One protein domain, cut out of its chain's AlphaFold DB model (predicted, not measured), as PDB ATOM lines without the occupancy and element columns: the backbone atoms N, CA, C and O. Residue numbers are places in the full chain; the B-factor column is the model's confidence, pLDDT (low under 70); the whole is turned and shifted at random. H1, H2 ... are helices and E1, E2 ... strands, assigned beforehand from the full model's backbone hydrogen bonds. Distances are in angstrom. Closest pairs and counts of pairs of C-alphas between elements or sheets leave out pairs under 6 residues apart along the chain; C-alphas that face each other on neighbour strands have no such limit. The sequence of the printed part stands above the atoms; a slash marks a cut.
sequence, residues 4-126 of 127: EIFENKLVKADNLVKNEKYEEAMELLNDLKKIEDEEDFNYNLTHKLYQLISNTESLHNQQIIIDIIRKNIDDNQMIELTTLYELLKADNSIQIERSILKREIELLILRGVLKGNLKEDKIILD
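This is residues 4 to 126 of the 127 residues of an uncharacterized protein of Candidatus Lokiarchaeota archaeon (UniProt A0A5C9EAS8). A small three-stranded sheet, with H4 and H5 packed on it, makes a head at one end of the long helix H3. The other end of H3 runs in a three-helix bundle with H1 and H2, and H3 joins these two lobes. The printed part has 123 residues with five named helices and three named strands, in the order H1 H2 H3 E1 H4 H5 E2 E3; the class is mostly helix, and the sheet order is E1 - E3 - E2, all antiparallel. The whole is only just loose, close to compact, with a radius of gyration of the C-alphas of 16.8 A, and its spans of 53 by 26 by 22 A only just make a rod.

The sheet is made of E1, residues 78 to 80, E2, residues 116 to 119, and E3, residues 122 to 125, whose C-alpha 125 is at (-15.569, -19.818, -8.201). H4 is residues 81 to 91, 15.3 A from first to last C-alpha, and H5 is residues 98 to 110, 18.5 A. H3, residues 43 to 72, is 43.5 A long, from C-alpha 43 at (-39.244, -25.131, 25.667) to C-alpha 72 at (-21.232, -9.389, -10.656). H1, residues 4 to 18, is 21.0 A long and begins at C-alpha 4, (-51.148, -27.748, 18.431); H2, residues 22 to 38, is 24.4 A long.

E3 is the inner strand; N 79 and O 123 are 3.0 A apart across E1 and E3, and N 117 and O 124 are 2.9 A apart across the hairpin E2 and E3, both within hydrogen-bond range. H4 and H5 on one face of the sheet give two layers. E1, H4, H5 and E2 form a split strand-helix-strand unit, two strands running the same way with helices between them in the chain and E3 between them in the sheet; its crossover is right-handed. The closest C-alphas of H5 and E2, Ile 109 and Gly 116, are 6.4 A apart. H4 and H5 only just touch, with 3 pairs of C-alphas within 8 A, closest at Tyr 85 and Arg 98, 6.7 A. H3 is the hub, touching four helices, and only grazes the sheet with residues 69 to 72. Its residues 58 to 65 touch H5, about perpendicular at 88 degrees, closest at the C-alphas of Gln 62 and Glu 104, 6.4 A. Its residues 65 to 69 touch H4, about perpendicular at 81 degrees, closest at the C-alphas of Ile 69 and Leu 84, 7.0 A. H1, H2 and H3 are an up and down bundle, each helix running against the one before it. H3 touches H2 with residues 46 to 60, at a shallow tilt of 28 degrees, closest at the C-alphas of Tyr 22 and His 60, 5.7 A. H1 and H2 touch at a shallow tilt of 25 degrees, closest at the C-alphas of Ala 13 and Ala 25, 4.9 A. H1 and H2 are apart from H4 and H5. In H1, H2, H3, H4 and H5 every O i to N i+4 pair is within hydrogen-bond range.

The two C-alphas farthest apart, those of Asp 40 and Asp 75, are 54.5 A apart. The printed part has no cut and no long link. The mean pLDDT of the printed part is 92.5, and no printed residue is under 70.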
ATOM      1  N   GLU A   4     -50.978 -27.013  19.692       92.50
ATOM      2  CA  GLU A   4     -51.148 -27.748  18.431       92.50
ATOM      3  C   GLU A   4     -51.234 -26.794  17.226       92.50
ATOM      4  O   GLU A   4     -50.681 -27.049  16.152       92.50
ATOM      5  N   ILE A   5     -51.901 -25.648  17.390       93.25
ATOM      6  CA  ILE A   5     -52.008 -24.631  16.337       93.25
ATOM      7  C   ILE A   5     -50.640 -23.984  16.095       93.25
ATOM      8  O   ILE A   5     -50.264 -23.748  14.941       93.25
ATOM      9  N   PHE A   6     -49.891 -23.718  17.164       94.38
ATOM     10  CA  PHE A   6     -48.542 -23.167  17.085       94.38
ATOM     11  C   PHE A   6     -47.584 -24.130  16.369       94.38
ATOM     12  O   PHE A   6     -46.904 -23.741  15.415       94.38
ATOM     13  N   GLU A   7     -47.592 -25.410  16.745       94.94
ATOM     14  CA  GLU A   7     -46.770 -26.440  16.109       94.94
ATOM     15  C   GLU A   7     -47.104 -26.600  14.620       94.94
ATOM     16  O   GLU A   7     -46.201 -26.626  13.779       94.94
ATOM     17  N   ASN A   8     -48.390 -26.626  14.264       96.06
ATOM     18  CA  ASN A   8     -48.819 -26.694  12.868       96.06
ATOM     19  C   ASN A   8     -48.314 -25.499  12.044       96.06
ATOM     20  O   ASN A   8     -47.908 -25.656  10.888       96.06
ATOM     21  N   LYS A   9     -48.287 -24.298  12.632       96.56
ATOM     22  CA  LYS A   9     -47.702 -23.119  11.982       96.56
ATOM     23  C   LYS A   9     -46.179 -23.218  11.853       96.56
ATOM     24  O   LYS A   9     -45.666 -22.836  10.804       96.56
ATOM     25  N   LEU A  10     -45.465 -23.782  12.833       96.31
ATOM     26  CA  LEU A  10     -44.028 -24.066  12.698       96.31
ATOM     27  C   LEU A  10     -43.746 -25.053  11.560       96.31
ATOM     28  O   LEU A  10     -42.823 -24.843  10.778       96.31
ATOM     29  N   VAL A  11     -44.554 -26.109  11.430       96.94
ATOM     30  CA  VAL A  11     -44.444 -27.067  10.314       96.94
ATOM     31  C   VAL A  11     -44.715 -26.378   8.977       96.94
ATOM     32  O   VAL A  11     -44.014 -26.621   7.996       96.94
ATOM     33  N   LYS A  12     -45.704 -25.480   8.925       97.69
ATOM     34  CA  LYS A  12     -45.968 -24.674   7.731       97.69
ATOM     35  C   LYS A  12     -44.771 -23.788   7.374       97.69
ATOM     36  O   LYS A  12     -44.409 -23.747   6.201       97.69
ATOM     37  N   ALA A  13     -44.153 -23.123   8.349       97.62
ATOM     38  CA  ALA A  13     -42.954 -22.317   8.128       97.62
ATOM     39  C   ALA A  13     -41.789 -23.167   7.597       97.62
ATOM     40  O   ALA A  13     -41.205 -22.826   6.576       97.62
ATOM     41  N   ASP A  14     -41.518 -24.322   8.208       97.12
ATOM     42  CA  ASP A  14     -40.484 -25.259   7.743       97.12
ATOM     43  C   ASP A  14     -40.736 -25.735   6.298       97.12
ATOM     44  O   ASP A  14     -39.821 -25.805   5.478       97.12
ATOM     45  N   ASN A  15     -41.996 -25.988   5.936       97.50
ATOM     46  CA  ASN A  15     -42.361 -26.310   4.556       97.50
ATOM     47  C   ASN A  15     -42.137 -25.137   3.592       97.50
ATOM     48  O   ASN A  15     -41.752 -25.371   2.449       97.50
ATOM     49  N   LEU A  16     -42.362 -23.889   4.010       97.88
ATOM     50  CA  LEU A  16     -42.044 -22.716   3.189       97.88
ATOM     51  C   LEU A  16     -40.532 -22.614   2.950       97.88
ATOM     52  O   LEU A  16     -40.118 -22.461   1.804       97.88
ATOM     53  N   VAL A  17     -39.718 -22.814   3.992       95.69
ATOM     54  CA  VAL A  17     -38.246 -22.836   3.898       95.69
ATOM     55  C   VAL A  17     -37.766 -23.915   2.926       95.69
ATOM     56  O   VAL A  17     -36.951 -23.636   2.053       95.69
ATOM     57  N   LYS A  18     -38.309 -25.135   3.016       94.69
ATOM     58  CA  LYS A  18     -37.977 -26.244   2.100       94.69
ATOM     59  C   LYS A  18     -38.331 -25.965   0.639       94.69
ATOM     60  O   LYS A  18     -37.735 -26.567  -0.246       94.69
ATOM     61  N   ASN A  19     -39.302 -25.088   0.397       96.00
ATOM     62  CA  ASN A  19     -39.697 -24.640  -0.937       96.00
ATOM     63  C   ASN A  19     -39.035 -23.304  -1.324       96.00
ATOM     64  O   ASN A  19     -39.508 -22.648  -2.248       96.00
ATOM     65  N   GLU A  20     -37.991 -22.886  -0.601       93.88
ATOM     66  CA  GLU A  20     -37.226 -21.652  -0.831       93.88
ATOM     67  C   GLU A  20     -38.064 -20.358  -0.754       93.88
ATOM     68  O   GLU A  20     -37.661 -19.302  -1.238       93.88
ATOM     69  N   LYS A  21     -39.234 -20.411  -0.106       96.25
ATOM     70  CA  LYS A  21     -40.128 -19.265   0.120       96.25
ATOM     71  C   LYS A  21     -39.752 -18.539   1.412       96.25
ATOM     72  O   LYS A  21     -40.528 -18.510   2.368       96.25
ATOM     73  N   TYR A  22     -38.533 -18.009   1.467       95.00
ATOM     74  CA  TYR A  22     -37.961 -17.516   2.721       95.00
ATOM     75  C   TYR A  22     -38.661 -16.270   3.270       95.00
ATOM     76  O   TYR A  22     -38.879 -16.201   4.472       95.00
ATOM     77  N   GLU A  23     -39.076 -15.327   2.423       93.00
ATOM     78  CA  GLU A  23     -39.815 -14.132   2.866       93.00
ATOM     79  C   GLU A  23     -41.151 -14.502   3.525       93.00
ATOM     80  O   GLU A  23     -41.400 -14.125   4.669       93.00
ATOM     81  N   GLU A  24     -41.954 -15.346   2.864       96.69
ATOM     82  CA  GLU A  24     -43.212 -15.867   3.424       96.69
ATOM     83  C   GLU A  24     -42.970 -16.633   4.742       96.69
ATOM     84  O   GLU A  24     -43.775 -16.563   5.676       96.69
ATOM     85  N   ALA A  25     -41.865 -17.384   4.831       97.62
ATOM     86  CA  ALA A  25     -41.490 -18.096   6.048       97.62
ATOM     87  C   ALA A  25     -41.113 -17.130   7.183       97.62
ATOM     88  O   ALA A  25     -41.570 -17.321   8.310       97.62
ATOM     89  N   MET A  26     -40.324 -16.088   6.900       95.75
ATOM     90  CA  MET A  26     -39.921 -15.077   7.883       95.75
ATOM     91  C   MET A  26     -41.119 -14.302   8.424       95.75
ATOM     92  O   MET A  26     -41.196 -14.088   9.632       95.75
ATOM     93  N   GLU A  27     -42.068 -13.907   7.571       96.50
ATOM     94  CA  GLU A  27     -43.308 -13.254   8.014       96.50
ATOM     95  C   GLU A  27     -44.054 -14.130   9.026       96.50
ATOM     96  O   GLU A  27     -44.351 -13.692  10.140       96.50
ATOM     97  N   LEU A  28     -44.270 -15.405   8.683       97.25
ATOM     98  CA  LEU A  28     -44.958 -16.352   9.557       97.25
ATOM     99  C   LEU A  28     -44.204 -16.591  10.875       97.25
ATOM    100  O   LEU A  28     -44.828 -16.648  11.934       97.25
ATOM    101  N   LEU A  29     -42.880 -16.743  10.826       97.56
ATOM    102  CA  LEU A  29     -42.056 -16.977  12.014       97.56
ATOM    103  C   LEU A  29     -42.000 -15.747  12.930       97.56
ATOM    104  O   LEU A  29     -42.039 -15.898  14.149       97.56
ATOM    105  N   ASN A  30     -41.970 -14.536  12.371       95.25
ATOM    106  CA  ASN A  30     -42.029 -13.299  13.150       95.25
ATOM    107  C   ASN A  30     -43.382 -13.120  13.845       95.25
ATOM    108  O   ASN A  30     -43.432 -12.645  14.978       95.25
ATOM    109  N   ASP A  31     -44.473 -13.525  13.199       95.88
ATOM    110  CA  ASP A  31     -45.784 -13.543  13.844       95.88
ATOM    111  C   ASP A  31     -45.853 -14.581  14.968       95.88
ATOM    112  O   ASP A  31     -46.405 -14.293  16.029       95.88
ATOM    113  N   LEU A  32     -45.255 -15.763  14.782       95.31
ATOM    114  CA  LEU A  32     -45.146 -16.766  15.845       95.31
ATOM    115  C   LEU A  32     -44.299 -16.284  17.021       95.31
ATOM    116  O   LEU A  32     -44.671 -16.529  18.161       95.31
ATOM    117  N   LYS A  33     -43.207 -15.563  16.756       94.94
ATOM    118  CA  LYS A  33     -42.367 -14.965  17.797       94.94
ATOM    119  C   LYS A  33     -43.130 -13.972  18.663       94.94
ATOM    120  O   LYS A  33     -43.048 -14.061  19.876       94.94
ATOM    121  N   LYS A  34     -43.936 -13.091  18.064       94.31
ATOM    122  CA  LYS A  34     -44.778 -12.157  18.835       94.31
ATOM    123  C   LYS A  34     -45.773 -12.885  19.737       94.31
ATOM    124  O   LYS A  34     -46.027 -12.436  20.843       94.31
ATOM    125  N   ILE A  35     -46.344 -13.990  19.254       92.81
ATOM    126  CA  ILE A  35     -47.271 -14.808  20.047       92.81
ATOM    127  C   ILE A  35     -46.523 -15.492  21.199       92.81
ATOM    128  O   ILE A  35     -47.042 -15.537  22.305       92.81
ATOM    129  N   GLU A  36     -45.309 -15.992  20.958       92.38
ATOM    130  CA  GLU A  36     -44.448 -16.589  21.991       92.38
ATOM    131  C   GLU A  36     -43.975 -15.572  23.038       92.38
ATOM    132  O   GLU A  36     -43.913 -15.896  24.214       92.38
ATOM    133  N   ASP A  37     -43.737 -14.317  22.652       89.94
ATOM    134  CA  ASP A  37     -43.416 -13.247  23.605       89.94
ATOM    135  C   ASP A  37     -44.594 -12.936  24.564       89.94
ATOM    136  O   ASP A  37     -44.390 -12.395  25.656       89.94
ATOM    137  N   GLU A  38     -45.834 -13.256  24.168       90.06
ATOM    138  CA  GLU A  38     -47.067 -13.005  24.933       90.06
ATOM    139  C   GLU A  38     -47.594 -14.245  25.684       90.06
ATOM    140  O   GLU A  38     -48.402 -14.109  26.609       90.06
ATOM    141  N   GLU A  39     -47.155 -15.449  25.307       86.94
ATOM    142  CA  GLU A  39     -47.676 -16.728  25.795       86.94
ATOM    143  C   GLU A  39     -46.548 -17.715  26.132       86.94
ATOM    144  O   GLU A  39     -45.582 -17.860  25.392       86.94
ATOM    145  N   ASP A  40     -46.691 -18.461  27.230       84.50
ATOM    146  CA  ASP A  40     -45.664 -19.406  27.689       84.50
ATOM    147  C   ASP A  40     -45.830 -20.776  27.003       84.50
ATOM    148  O   ASP A  40     -46.618 -21.620  27.441       84.50
ATOM    149  N   PHE A  41     -45.118 -20.982  25.890       88.12
ATOM    150  CA  PHE A  41     -45.039 -22.276  25.207       88.12
ATOM    151  C   PHE A  41     -43.964 -23.167  25.825       88.12
ATOM    152  O   PHE A  41     -42.976 -22.711  26.400       88.12
ATOM    153  N   ASN A  42     -44.102 -24.484  25.653       90.50
ATOM    154  CA  ASN A  42     -43.047 -25.381  26.100       90.50
ATOM    155  C   ASN A  42     -41.704 -25.109  25.388       90.50
ATOM    156  O   ASN A  42     -41.637 -24.766  24.204       90.50
ATOM    157  N   TYR A  43     -40.616 -25.371  26.115       90.00
ATOM    158  CA  TYR A  43     -39.244 -25.131  25.667       90.00
ATOM    159  C   TYR A  43     -38.928 -25.703  24.277       90.00
ATOM    160  O   TYR A  43     -38.180 -25.090  23.518       90.00
ATOM    161  N   ASN A  44     -39.480 -26.868  23.922       92.81
ATOM    162  CA  ASN A  44     -39.180 -27.502  22.640       92.81
ATOM    163  C   ASN A  44     -39.750 -26.692  21.469       92.81
ATOM    164  O   ASN A  44     -39.075 -26.548  20.447       92.81
ATOM    165  N   LEU A  45     -40.967 -26.160  21.615       93.38
ATOM    166  CA  LEU A  45     -41.606 -25.324  20.598       93.38
ATOM    167  C   LEU A  45     -40.893 -23.978  20.467       93.38
ATOM    168  O   LEU A  45     -40.537 -23.597  19.351       93.38
ATOM    169  N   THR A  46     -40.595 -23.325  21.592       93.44
ATOM    170  CA  THR A  46     -39.807 -22.086  21.629       93.44
ATOM    171  C   THR A  46     -38.446 -22.283  20.962       93.44
ATOM    172  O   THR A  46     -38.088 -21.580  20.019       93.44
ATOM    173  N   HIS A  47     -37.690 -23.303  21.369       94.44
ATOM    174  CA  HIS A  47     -36.377 -23.581  20.795       94.44
ATOM    175  C   HIS A  47     -36.451 -23.857  19.285       94.44
ATOM    176  O   HIS A  47     -35.641 -23.332  18.518       94.44
ATOM    177  N   LYS A  48     -37.445 -24.633  18.832       95.69
ATOM    178  CA  LYS A  48     -37.663 -24.910  17.404       95.69
ATOM    179  C   LYS A  48     -37.995 -23.641  16.615       95.69
ATOM    180  O   LYS A  48     -37.476 -23.484  15.512       95.69
ATOM    181  N   LEU A  49     -38.809 -22.739  17.170       96.69
ATOM    182  CA  LEU A  49     -39.110 -21.439  16.567       96.69
ATOM    183  C   LEU A  49     -37.825 -20.636  16.330       96.69
ATOM    184  O   LEU A  49     -37.546 -20.253  15.195       96.69
ATOM    185  N   TYR A  50     -37.019 -20.425  17.372       96.25
ATOM    186  CA  TYR A  50     -35.796 -19.625  17.261       96.25
ATOM    187  C   TYR A  50     -34.758 -20.258  16.327       96.25
ATOM    188  O   TYR A  50     -34.092 -19.546  15.572       96.25
ATOM    189  N   GLN A  51     -34.651 -21.592  16.310       96.00
ATOM    190  CA  GLN A  51     -33.820 -22.290  15.327       96.00
ATOM    191  C   GLN A  51     -34.309 -22.063  13.895       96.00
ATOM    192  O   GLN A  51     -33.498 -21.784  13.012       96.00
ATOM    193  N   LEU A  52     -35.618 -22.171  13.651       96.62
ATOM    194  CA  LEU A  52     -36.191 -21.937  12.328       96.62
ATOM    195  C   LEU A  52     -36.011 -20.487  11.878       96.62
ATOM    196  O   LEU A  52     -35.654 -20.283  10.722       96.62
ATOM    197  N   ILE A  53     -36.179 -19.505  12.769       96.00
ATOM    198  CA  ILE A  53     -35.899 -18.090  12.477       96.00
ATOM    199  C   ILE A  53     -34.454 -17.932  12.007       96.00
ATOM    200  O   ILE A  53     -34.223 -17.522  10.872       96.00
ATOM    201  N   SER A  54     -33.488 -18.354  12.830       93.00
ATOM    202  CA  SER A  54     -32.067 -18.188  12.515       93.00
ATOM    203  C   SER A  54     -31.666 -18.900  11.217       93.00
ATOM    204  O   SER A  54     -30.911 -18.352  10.412       93.00
ATOM    205  N   ASN A  55     -32.195 -20.104  10.978       93.19
ATOM    206  CA  ASN A  55     -31.929 -20.846   9.747       93.19
ATOM    207  C   ASN A  55     -32.547 -20.165   8.522       93.19
ATOM    208  O   ASN A  55     -31.902 -20.107   7.478       93.19
ATOM    209  N   THR A  56     -33.776 -19.659   8.639       95.19
ATOM    210  CA  THR A  56     -34.481 -18.996   7.533       95.19
ATOM    211  C   THR A  56     -33.779 -17.703   7.141       95.19
ATOM    212  O   THR A  56     -33.546 -17.485   5.957       95.19
ATOM    213  N   GLU A  57     -33.375 -16.887   8.118       92.25
ATOM    214  CA  GLU A  57     -32.609 -15.657   7.880       92.25
ATOM    215  C   GLU A  57     -31.280 -15.954   7.174       92.25
ATOM    216  O   GLU A  57     -30.949 -15.321   6.173       92.25
ATOM    217  N   SER A  58     -30.537 -16.960   7.650       91.38
ATOM    218  CA  SER A  58     -29.282 -17.386   7.018       91.38
ATOM    219  C   SER A  58     -29.514 -17.853   5.576       91.38
ATOM    220  O   SER A  58     -28.811 -17.404   4.674       91.38
ATOM    221  N   LEU A  59     -30.531 -18.684   5.319       93.56
ATOM    222  CA  LEU A  59     -30.845 -19.173   3.968       93.56
ATOM    223  C   LEU A  59     -31.297 -18.055   3.019       93.56
ATOM    224  O   LEU A  59     -30.871 -18.026   1.864       93.56
ATOM    225  N   HIS A  60     -32.105 -17.113   3.504       93.38
ATOM    226  CA  HIS A  60     -32.521 -15.948   2.729       93.38
ATOM    227  C   HIS A  60     -31.322 -15.068   2.349       93.38
ATOM    228  O   HIS A  60     -31.127 -14.752   1.175       93.38
ATOM    229  N   ASN A  61     -30.460 -14.753   3.323       91.44
ATOM    230  CA  ASN A  61     -29.226 -14.007   3.081       91.44
ATOM    231  C   ASN A  61     -28.339 -14.728   2.061       91.44
ATOM    232  O   ASN A  61     -27.840 -14.109   1.125       91.44
ATOM    233  N   GLN A  62     -28.171 -16.041   2.215       93.12
ATOM    234  CA  GLN A  62     -27.395 -16.881   1.307       93.12
ATOM    235  C   GLN A  62     -27.923 -16.834  -0.133       93.12
ATOM    236  O   GLN A  62     -27.119 -16.726  -1.060       93.12
ATOM    237  N   GLN A  63     -29.244 -16.869  -0.332       93.38
ATOM    238  CA  GLN A  63     -29.861 -16.754  -1.657       93.38
ATOM    239  C   GLN A  63     -29.511 -15.415  -2.320       93.38
ATOM    240  O   GLN A  63     -29.013 -15.391  -3.445       93.38
ATOM    241  N   ILE A  64     -29.683 -14.309  -1.593       93.44
ATOM    242  CA  ILE A  64     -29.372 -12.961  -2.088       93.44
ATOM    243  C   ILE A  64     -27.878 -12.826  -2.403       93.44
ATOM    244  O   ILE A  64     -27.502 -12.322  -3.461       93.44
ATOM    245  N   ILE A  65     -27.016 -13.315  -1.511       94.25
ATOM    246  CA  ILE A  65     -25.562 -13.316  -1.696       94.25
ATOM    247  C   ILE A  65     -25.179 -14.041  -2.993       94.25
ATOM    248  O   ILE A  65     -24.410 -13.500  -3.788       94.25
ATOM    249  N   ILE A  66     -25.727 -15.237  -3.234       93.62
ATOM    250  CA  ILE A  66     -25.473 -16.003  -4.462       93.62
ATOM    251  C   ILE A  66     -25.905 -15.213  -5.696       93.62
ATOM    252  O   ILE A  66     -25.160 -15.163  -6.677       93.62
ATOM    253  N   ASP A  67     -27.082 -14.595  -5.659       92.50
ATOM    254  CA  ASP A  67     -27.601 -13.836  -6.793       92.50
ATOM    255  C   ASP A  67     -26.727 -12.623  -7.118       92.50
ATOM    256  O   ASP A  67     -26.446 -12.365  -8.291       92.50
ATOM    257  N   ILE A  68     -26.242 -11.905  -6.102       93.50
ATOM    258  CA  ILE A  68     -25.314 -10.786  -6.302       93.50
ATOM    259  C   ILE A  68     -23.973 -11.267  -6.847       93.50
ATOM    260  O   ILE A  68     -23.465 -10.655  -7.787       93.50
ATOM    261  N   ILE A  69     -23.425 -12.367  -6.320       93.06
ATOM    262  CA  ILE A  69     -22.185 -12.958  -6.840       93.06
ATOM    263  C   ILE A  69     -22.361 -13.311  -8.317       93.06
ATOM    264  O   ILE A  69     -21.577 -12.861  -9.141       93.06
ATOM    265  N   ARG A  70     -23.415 -14.046  -8.683       90.50
ATOM    266  CA  ARG A  70     -23.658 -14.470 -10.073       90.50
ATOM    267  C   ARG A  70     -23.830 -13.301 -11.038       90.50
ATOM    268  O   ARG A  70     -23.420 -13.406 -12.188       90.50
ATOM    269  N   LYS A  71     -24.442 -12.202 -10.590       91.38
ATOM    270  CA  LYS A  71     -24.647 -10.997 -11.410       91.38
ATOM    271  C   LYS A  71     -23.375 -10.168 -11.609       91.38
ATOM    272  O   LYS A  71     -23.330  -9.393 -12.558       91.38
ATOM    273  N   ASN A  72     -22.392 -10.287 -10.716       91.69
ATOM    274  CA  ASN A  72     -21.232  -9.389 -10.656       91.69
ATOM    275  C   ASN A  72     -19.885 -10.123 -10.654       91.69
ATOM    276  O   ASN A  72     -18.858  -9.501 -10.385       91.69
ATOM    277  N   ILE A  73     -19.882 -11.431 -10.911       90.31
ATOM    278  CA  ILE A  73     -18.651 -12.197 -11.067       90.31
ATOM    279  C   ILE A  73     -17.890 -11.663 -12.284       90.31
ATOM    280  O   ILE A  73     -18.496 -11.357 -13.314       90.31
ATOM    281  N   ASP A  74     -16.577 -11.505 -12.152       86.50
ATOM    282  CA  ASP A  74     -15.743 -11.060 -13.264       86.50
ATOM    283  C   ASP A  74     -15.450 -12.200 -14.259       86.50
ATOM    284  O   ASP A  74     -15.778 -13.370 -14.038       86.50
ATOM    285  N   ASP A  75     -14.786 -11.857 -15.365       87.69
ATOM    286  CA  ASP A  75     -14.372 -12.829 -16.385       87.69
ATOM    287  C   ASP A  75     -13.409 -13.903 -15.836       87.69
ATOM    288  O   ASP A  75     -13.287 -14.977 -16.421       87.69
ATOM    289  N   ASN A  76     -12.748 -13.644 -14.700       87.12
ATOM    290  CA  ASN A  76     -11.847 -14.580 -14.022       87.12
ATOM    291  C   ASN A  76     -12.555 -15.416 -12.944       87.12
ATOM    292  O   ASN A  76     -11.875 -16.069 -12.149       87.12
ATOM    293  N   GLN A  77     -13.892 -15.393 -12.891       92.25
ATOM    294  CA  GLN A  77     -14.690 -16.099 -11.889       92.25
ATOM    295  C   GLN A  77     -14.353 -15.688 -10.445       92.25
ATOM    296  O   GLN A  77     -14.404 -16.499  -9.518       92.25
ATOM    297  N   MET A  78     -14.009 -14.416 -10.234       93.44
ATOM    298  CA  MET A  78     -13.582 -13.881  -8.945       93.44
ATOM    299  C   MET A  78     -14.427 -12.680  -8.509       93.44
ATOM    300  O   MET A  78     -14.875 -11.865  -9.316       93.44
ATOM    301  N   ILE A  79     -14.611 -12.542  -7.194       94.75
ATOM    302  CA  ILE A  79     -15.140 -11.325  -6.572       94.75
ATOM    303  C   ILE A  79     -14.488 -11.076  -5.204       94.75
ATOM    304  O   ILE A  79     -14.342 -11.980  -4.378       94.75
ATOM    305  N   GLU A  80     -14.084  -9.832  -4.950       95.06
ATOM    306  CA  GLU A  80     -13.579  -9.399  -3.643       95.06
ATOM    307  C   GLU A  80     -14.735  -9.294  -2.637       95.06
ATOM    308  O   GLU A  80     -15.788  -8.725  -2.933       95.06
ATOM    309  N   LEU A  81     -14.524  -9.752  -1.403       93.88
ATOM    310  CA  LEU A  81     -15.518  -9.702  -0.328       93.88
ATOM    311  C   LEU A  81     -15.943  -8.264  -0.008       93.88
ATOM    312  O   LEU A  81     -17.098  -8.015   0.324       93.88
ATOM    313  N   THR A  82     -15.017  -7.307  -0.114       93.31
ATOM    314  CA  THR A  82     -15.321  -5.879   0.061       93.31
ATOM    315  C   THR A  82     -16.248  -5.373  -1.040       93.31
ATOM    316  O   THR A  82     -17.232  -4.711  -0.732       93.31
ATOM    317  N   THR A  83     -15.994  -5.745  -2.296       93.69
ATOM    318  CA  THR A  83     -16.872  -5.399  -3.421       93.69
ATOM    319  C   THR A  83     -18.250  -6.029  -3.249       93.69
ATOM    320  O   THR A  83     -19.253  -5.336  -3.369       93.69
ATOM    321  N   LEU A  84     -18.318  -7.312  -2.880       94.12
ATOM    322  CA  LEU A  84     -19.586  -7.981  -2.590       94.12
ATOM    323  C   LEU A  84     -20.364  -7.279  -1.466       94.12
ATOM    324  O   LEU A  84     -21.563  -7.051  -1.591       94.12
ATOM    325  N   TYR A  85     -19.683  -6.901  -0.383       93.69
ATOM    326  CA  TYR A  85     -20.288  -6.169   0.728       93.69
ATOM    327  C   TYR A  85     -20.852  -4.807   0.298       93.69
ATOM    328  O   TYR A  85     -21.962  -4.442   0.684       93.69
ATOM    329  N   GLU A  86     -20.109  -4.057  -0.518       92.75
ATOM    330  CA  GLU A  86     -20.561  -2.775  -1.063       92.75
ATOM    331  C   GLU A  86     -21.769  -2.939  -1.990       92.75
ATOM    332  O   GLU A  86     -22.715  -2.159  -1.885       92.75
ATOM    333  N   LEU A  87     -21.778  -3.977  -2.831       93.31
ATOM    334  CA  LEU A  87     -22.908  -4.304  -3.703       93.31
ATOM    335  C   LEU A  87     -24.165  -4.644  -2.898       93.31
ATOM    336  O   LEU A  87     -25.224  -4.086  -3.168       93.31
ATOM    337  N   LEU A  88     -24.046  -5.490  -1.868       91.81
ATOM    338  CA  LEU A  88     -25.166  -5.846  -0.986       91.81
ATOM    339  C   LEU A  88     -25.729  -4.623  -0.253       91.81
ATOM    340  O   LEU A  88     -26.942  -4.470  -0.128       91.81
ATOM    341  N   LYS A  89     -24.850  -3.721   0.198       89.44
ATOM    342  CA  LYS A  89     -25.257  -2.472   0.848       89.44
ATOM    343  C   LYS A  89     -25.925  -1.498  -0.127       89.44
ATOM    344  O   LYS A  89     -26.832  -0.779   0.275       89.44
ATOM    345  N   ALA A  90     -25.468  -1.444  -1.377       88.12
ATOM    346  CA  ALA A  90     -26.025  -0.561  -2.398       88.12
ATOM    347  C   ALA A  90     -27.395  -1.037  -2.905       88.12
ATOM    348  O   ALA A  90     -28.272  -0.208  -3.139       88.12
ATOM    349  N   ASP A  91     -27.584  -2.353  -3.036       84.00
ATOM    350  CA  ASP A  91     -28.853  -2.967  -3.453       84.00
ATOM    351  C   ASP A  91     -29.914  -2.919  -2.328       84.00
ATOM    352  O   ASP A  91     -31.104  -3.091  -2.573       84.00
ATOM    353  N   ASN A  92     -29.502  -2.597  -1.087       80.06
ATOM    354  CA  ASN A  92     -30.355  -2.520   0.112       80.06
ATOM    355  C   ASN A  92     -31.135  -3.819   0.406       80.06
ATOM    356  O   ASN A  92     -32.077  -3.814   1.198       80.06
ATOM    357  N   SER A  93     -30.721  -4.928  -0.204       76.69
ATOM    358  CA  SER A  93     -31.416  -6.218  -0.180       76.69
ATOM    359  C   SER A  93     -31.291  -6.889   1.179       76.69
ATOM    360  O   SER A  93     -32.235  -7.521   1.635       76.69
ATOM    361  N   ILE A  94     -30.143  -6.719   1.850       82.56
ATOM    362  CA  ILE A  94     -29.904  -7.196   3.216       82.56
ATOM    363  C   ILE A  94     -29.023  -6.223   4.004       82.56
ATOM    364  O   ILE A  94     -28.088  -5.623   3.471       82.56
ATOM    365  N   GLN A  95     -29.278  -6.116   5.309       81.38
ATOM    366  CA  GLN A  95     -28.356  -5.491   6.258       81.38
ATOM    367  C   GLN A  95     -27.565  -6.583   6.973       81.38
ATOM    368  O   GLN A  95     -28.020  -7.159   7.955       81.38
ATOM    369  N   ILE A  96     -26.378  -6.880   6.454       84.88
ATOM    370  CA  ILE A  96     -25.489  -7.912   6.989       84.88
ATOM    371  C   ILE A  96     -24.166  -7.277   7.407       84.88
ATOM    372  O   ILE A  96     -23.641  -6.421   6.702       84.88
ATOM    373  N   GLU A  97     -23.605  -7.671   8.549       88.94
ATOM    374  CA  GLU A  97     -22.251  -7.254   8.921       88.94
ATOM    375  C   GLU A  97     -21.203  -7.992   8.077       88.94
ATOM    376  O   GLU A  97     -21.394  -9.151   7.708       88.94
ATOM    377  N   ARG A  98     -20.042  -7.373   7.821       87.62
ATOM    378  CA  ARG A  98     -18.964  -7.996   7.022       87.62
ATOM    379  C   ARG A  98     -18.491  -9.340   7.599       87.62
ATOM    380  O   ARG A  98     -18.165 -10.252   6.845       87.62
ATOM    381  N   SER A  99     -18.464  -9.467   8.927       89.06
ATOM    382  CA  SER A  99     -18.138 -10.709   9.647       89.06
ATOM    383  C   SER A  99     -19.152 -11.821   9.361       89.06
ATOM    384  O   SER A  99     -18.764 -12.957   9.086       89.06
ATOM    385  N   ILE A 100     -20.443 -11.484   9.379       89.88
ATOM    386  CA  ILE A 100     -21.541 -12.405   9.082       89.88
ATOM    387  C   ILE A 100     -21.507 -12.781   7.598       89.88
ATOM    388  O   ILE A 100     -21.559 -13.963   7.288       89.88
ATOM    389  N   LEU A 101     -21.298 -11.820   6.689       92.94
ATOM    390  CA  LEU A 101     -21.159 -12.087   5.253       92.94
ATOM    391  C   LEU A 101     -20.064 -13.122   4.971       92.94
ATOM    392  O   LEU A 101     -20.304 -14.088   4.251       92.94
ATOM    393  N   LYS A 102     -18.879 -12.960   5.574       93.62
ATOM    394  CA  LYS A 102     -17.783 -13.928   5.427       93.62
ATOM    395  C   LYS A 102     -18.206 -15.332   5.868       93.62
ATOM    396  O   LYS A 102     -17.996 -16.291   5.132       93.62
ATOM    397  N   ARG A 103     -18.849 -15.436   7.034       92.56
ATOM    398  CA  ARG A 103     -19.362 -16.704   7.564       92.56
ATOM    399  C   ARG A 103     -20.402 -17.339   6.637       92.56
ATOM    400  O   ARG A 103     -20.357 -18.546   6.426       92.56
ATOM    401  N   GLU A 104     -21.331 -16.559   6.089       93.12
ATOM    402  CA  GLU A 104     -22.350 -17.072   5.165       93.12
ATOM    403  C   GLU A 104     -21.719 -17.629   3.882       93.12
ATOM    404  O   GLU A 104     -22.087 -18.712   3.430       93.12
ATOM    405  N   ILE A 105     -20.702 -16.954   3.340       94.44
ATOM    406  CA  ILE A 105     -19.927 -17.445   2.190       94.44
ATOM    407  C   ILE A 105     -19.209 -18.759   2.508       94.44
ATOM    408  O   ILE A 105     -19.264 -19.702   1.720       94.44
ATOM    409  N   GLU A 106     -18.555 -18.849   3.665       92.94
ATOM    410  CA  GLU A 106     -17.890 -20.081   4.099       92.94
ATOM    411  C   GLU A 106     -18.889 -21.240   4.222       92.94
ATOM    412  O   GLU A 106     -18.611 -22.346   3.760       92.94
ATOM    413  N   LEU A 107     -20.082 -20.990   4.775       92.25
ATOM    414  CA  LEU A 107     -21.150 -21.989   4.852       92.25
ATOM    415  C   LEU A 107     -21.635 -22.429   3.469       92.25
ATOM    416  O   LEU A 107     -21.840 -23.624   3.252       92.25
ATOM    417  N   LEU A 108     -21.798 -21.491   2.535       93.94
ATOM    418  CA  LEU A 108     -22.188 -21.781   1.157       93.94
ATOM    419  C   LEU A 108     -21.180 -22.690   0.447       93.94
ATOM    420  O   LEU A 108     -21.587 -23.636  -0.234       93.94
ATOM    421  N   ILE A 109     -19.885 -22.434   0.645       93.69
ATOM    422  CA  ILE A 109     -18.795 -23.250   0.097       93.69
ATOM    423  C   ILE A 109     -18.772 -24.633   0.754       93.69
ATOM    424  O   ILE A 109     -18.768 -25.647   0.061       93.69
ATOM    425  N   LEU A 110     -18.824 -24.699   2.089       92.88
ATOM    426  CA  LEU A 110     -18.798 -25.964   2.835       92.88
ATOM    427  C   LEU A 110     -19.974 -26.884   2.489       92.88
ATOM    428  O   LEU A 110     -19.820 -28.104   2.475       92.88
ATOM    429  N   ARG A 111     -21.149 -26.312   2.205       90.50
ATOM    430  CA  ARG A 111     -22.343 -27.056   1.769       90.50
ATOM    431  C   ARG A 111     -22.294 -27.458   0.290       90.50
ATOM    432  O   ARG A 111     -23.165 -28.199  -0.152       90.50
ATOM    433  N   GLY A 112     -21.318 -26.965  -0.474       88.69
ATOM    434  CA  GLY A 112     -21.215 -27.184  -1.918       88.69
ATOM    435  C   GLY A 112     -22.274 -26.445  -2.742       88.69
ATOM    436  O   GLY A 112     -22.466 -26.771  -3.912       88.69
ATOM    437  N   VAL A 113     -22.969 -25.467  -2.147       90.81
ATOM    438  CA  VAL A 113     -23.963 -24.632  -2.844       90.81
ATOM    439  C   VAL A 113     -23.250 -23.594  -3.712       90.81
ATOM    440  O   VAL A 113     -23.623 -23.387  -4.867       90.81
ATOM    441  N   LEU A 114     -22.192 -22.982  -3.172       91.88
ATOM    442  CA  LEU A 114     -21.267 -22.141  -3.924       91.88
ATOM    443  C   LEU A 114     -20.008 -22.957  -4.229       91.88
ATOM    444  O   LEU A 114     -19.236 -23.270  -3.326       91.88
ATOM    445  N   LYS A 115     -19.813 -23.328  -5.495       92.38
ATOM    446  CA  LYS A 115     -18.616 -24.057  -5.929       92.38
ATOM    447  C   LYS A 115     -17.449 -23.089  -6.041       92.38
ATOM    448  O   LYS A 115     -17.490 -22.180  -6.866       92.38
ATOM    449  N   GLY A 116     -16.450 -23.253  -5.187       92.44
ATOM    450  CA  GLY A 116     -15.304 -22.364  -5.151       92.44
ATOM    451  C   GLY A 116     -14.561 -22.414  -3.827       92.44
ATOM    452  O   GLY A 116     -14.754 -23.297  -2.991       92.44
ATOM    453  N   ASN A 117     -13.705 -21.421  -3.621       93.50
ATOM    454  CA  ASN A 117     -12.958 -21.233  -2.387       93.50
ATOM    455  C   ASN A 117     -12.901 -19.756  -1.985       93.50
ATOM    456  O   ASN A 117     -13.021 -18.853  -2.813       93.50
ATOM    457  N   LEU A 118     -12.698 -19.530  -0.688       92.69
ATOM    458  CA  LEU A 118     -12.402 -18.217  -0.133       92.69
ATOM    459  C   LEU A 118     -10.901 -18.154   0.174       92.69
ATOM    460  O   LEU A 118     -10.412 -18.883   1.040       92.69
ATOM    461  N   LYS A 119     -10.161 -17.296  -0.532       90.94
ATOM    462  CA  LYS A 119      -8.734 -17.040  -0.282       90.94
ATOM    463  C   LYS A 119      -8.545 -15.611   0.182       90.94
ATOM    464  O   LYS A 119      -8.826 -14.680  -0.564       90.94
ATOM    465  N   GLU A 120      -8.046 -15.461   1.406       86.81
ATOM    466  CA  GLU A 120      -7.932 -14.172   2.096       86.81
ATOM    467  C   GLU A 120      -9.313 -13.500   2.218       86.81
ATOM    468  O   GLU A 120     -10.095 -13.883   3.092       86.81
ATOM    469  N   ASP A 121      -9.621 -12.572   1.313       92.00
ATOM    470  CA  ASP A 121     -10.906 -11.880   1.183       92.00
ATOM    471  C   ASP A 121     -11.440 -11.945  -0.266       92.00
ATOM    472  O   ASP A 121     -12.233 -11.104  -0.679       92.00
ATOM    473  N   LYS A 122     -11.036 -12.958  -1.043       93.00
ATOM    474  CA  LYS A 122     -11.482 -13.190  -2.424       93.00
ATOM    475  C   LYS A 122     -12.267 -14.478  -2.538       93.00
ATOM    476  O   LYS A 122     -11.793 -15.534  -2.117       93.00
ATOM    477  N   ILE A 123     -13.436 -14.390  -3.151       94.12
ATOM    478  CA  ILE A 123     -14.227 -15.543  -3.561       94.12
ATOM    479  C   ILE A 123     -13.777 -15.900  -4.973       94.12
ATOM    480  O   ILE A 123     -13.806 -15.046  -5.857       94.12
ATOM    481  N   ILE A 124     -13.343 -17.141  -5.164       93.31
ATOM    482  CA  ILE A 124     -12.921 -17.685  -6.456       93.31
ATOM    483  C   ILE A 124     -13.842 -18.860  -6.750       93.31
ATOM    484  O   ILE A 124     -13.846 -19.823  -5.979       93.31
ATOM    485  N   LEU A 125     -14.639 -18.766  -7.811       92.25
ATOM    486  CA  LEU A 125     -15.569 -19.818  -8.201       92.25
ATOM    487  C   LEU A 125     -14.877 -20.855  -9.085       92.25
ATOM    488  O   LEU A 125     -13.990 -20.528  -9.872       92.25
ATOM    489  N   ASP A 126     -15.295 -22.107  -8.928       87.56
ATOM    490  CA  ASP A 126     -14.890 -23.192  -9.818       87.56
ATOM    491  C   ASP A 126     -15.811 -23.195 -11.055       87.56
ATOM    492  O   ASP A 126     -17.013 -22.943 -10.918       87.56
TER     493      ASP A 126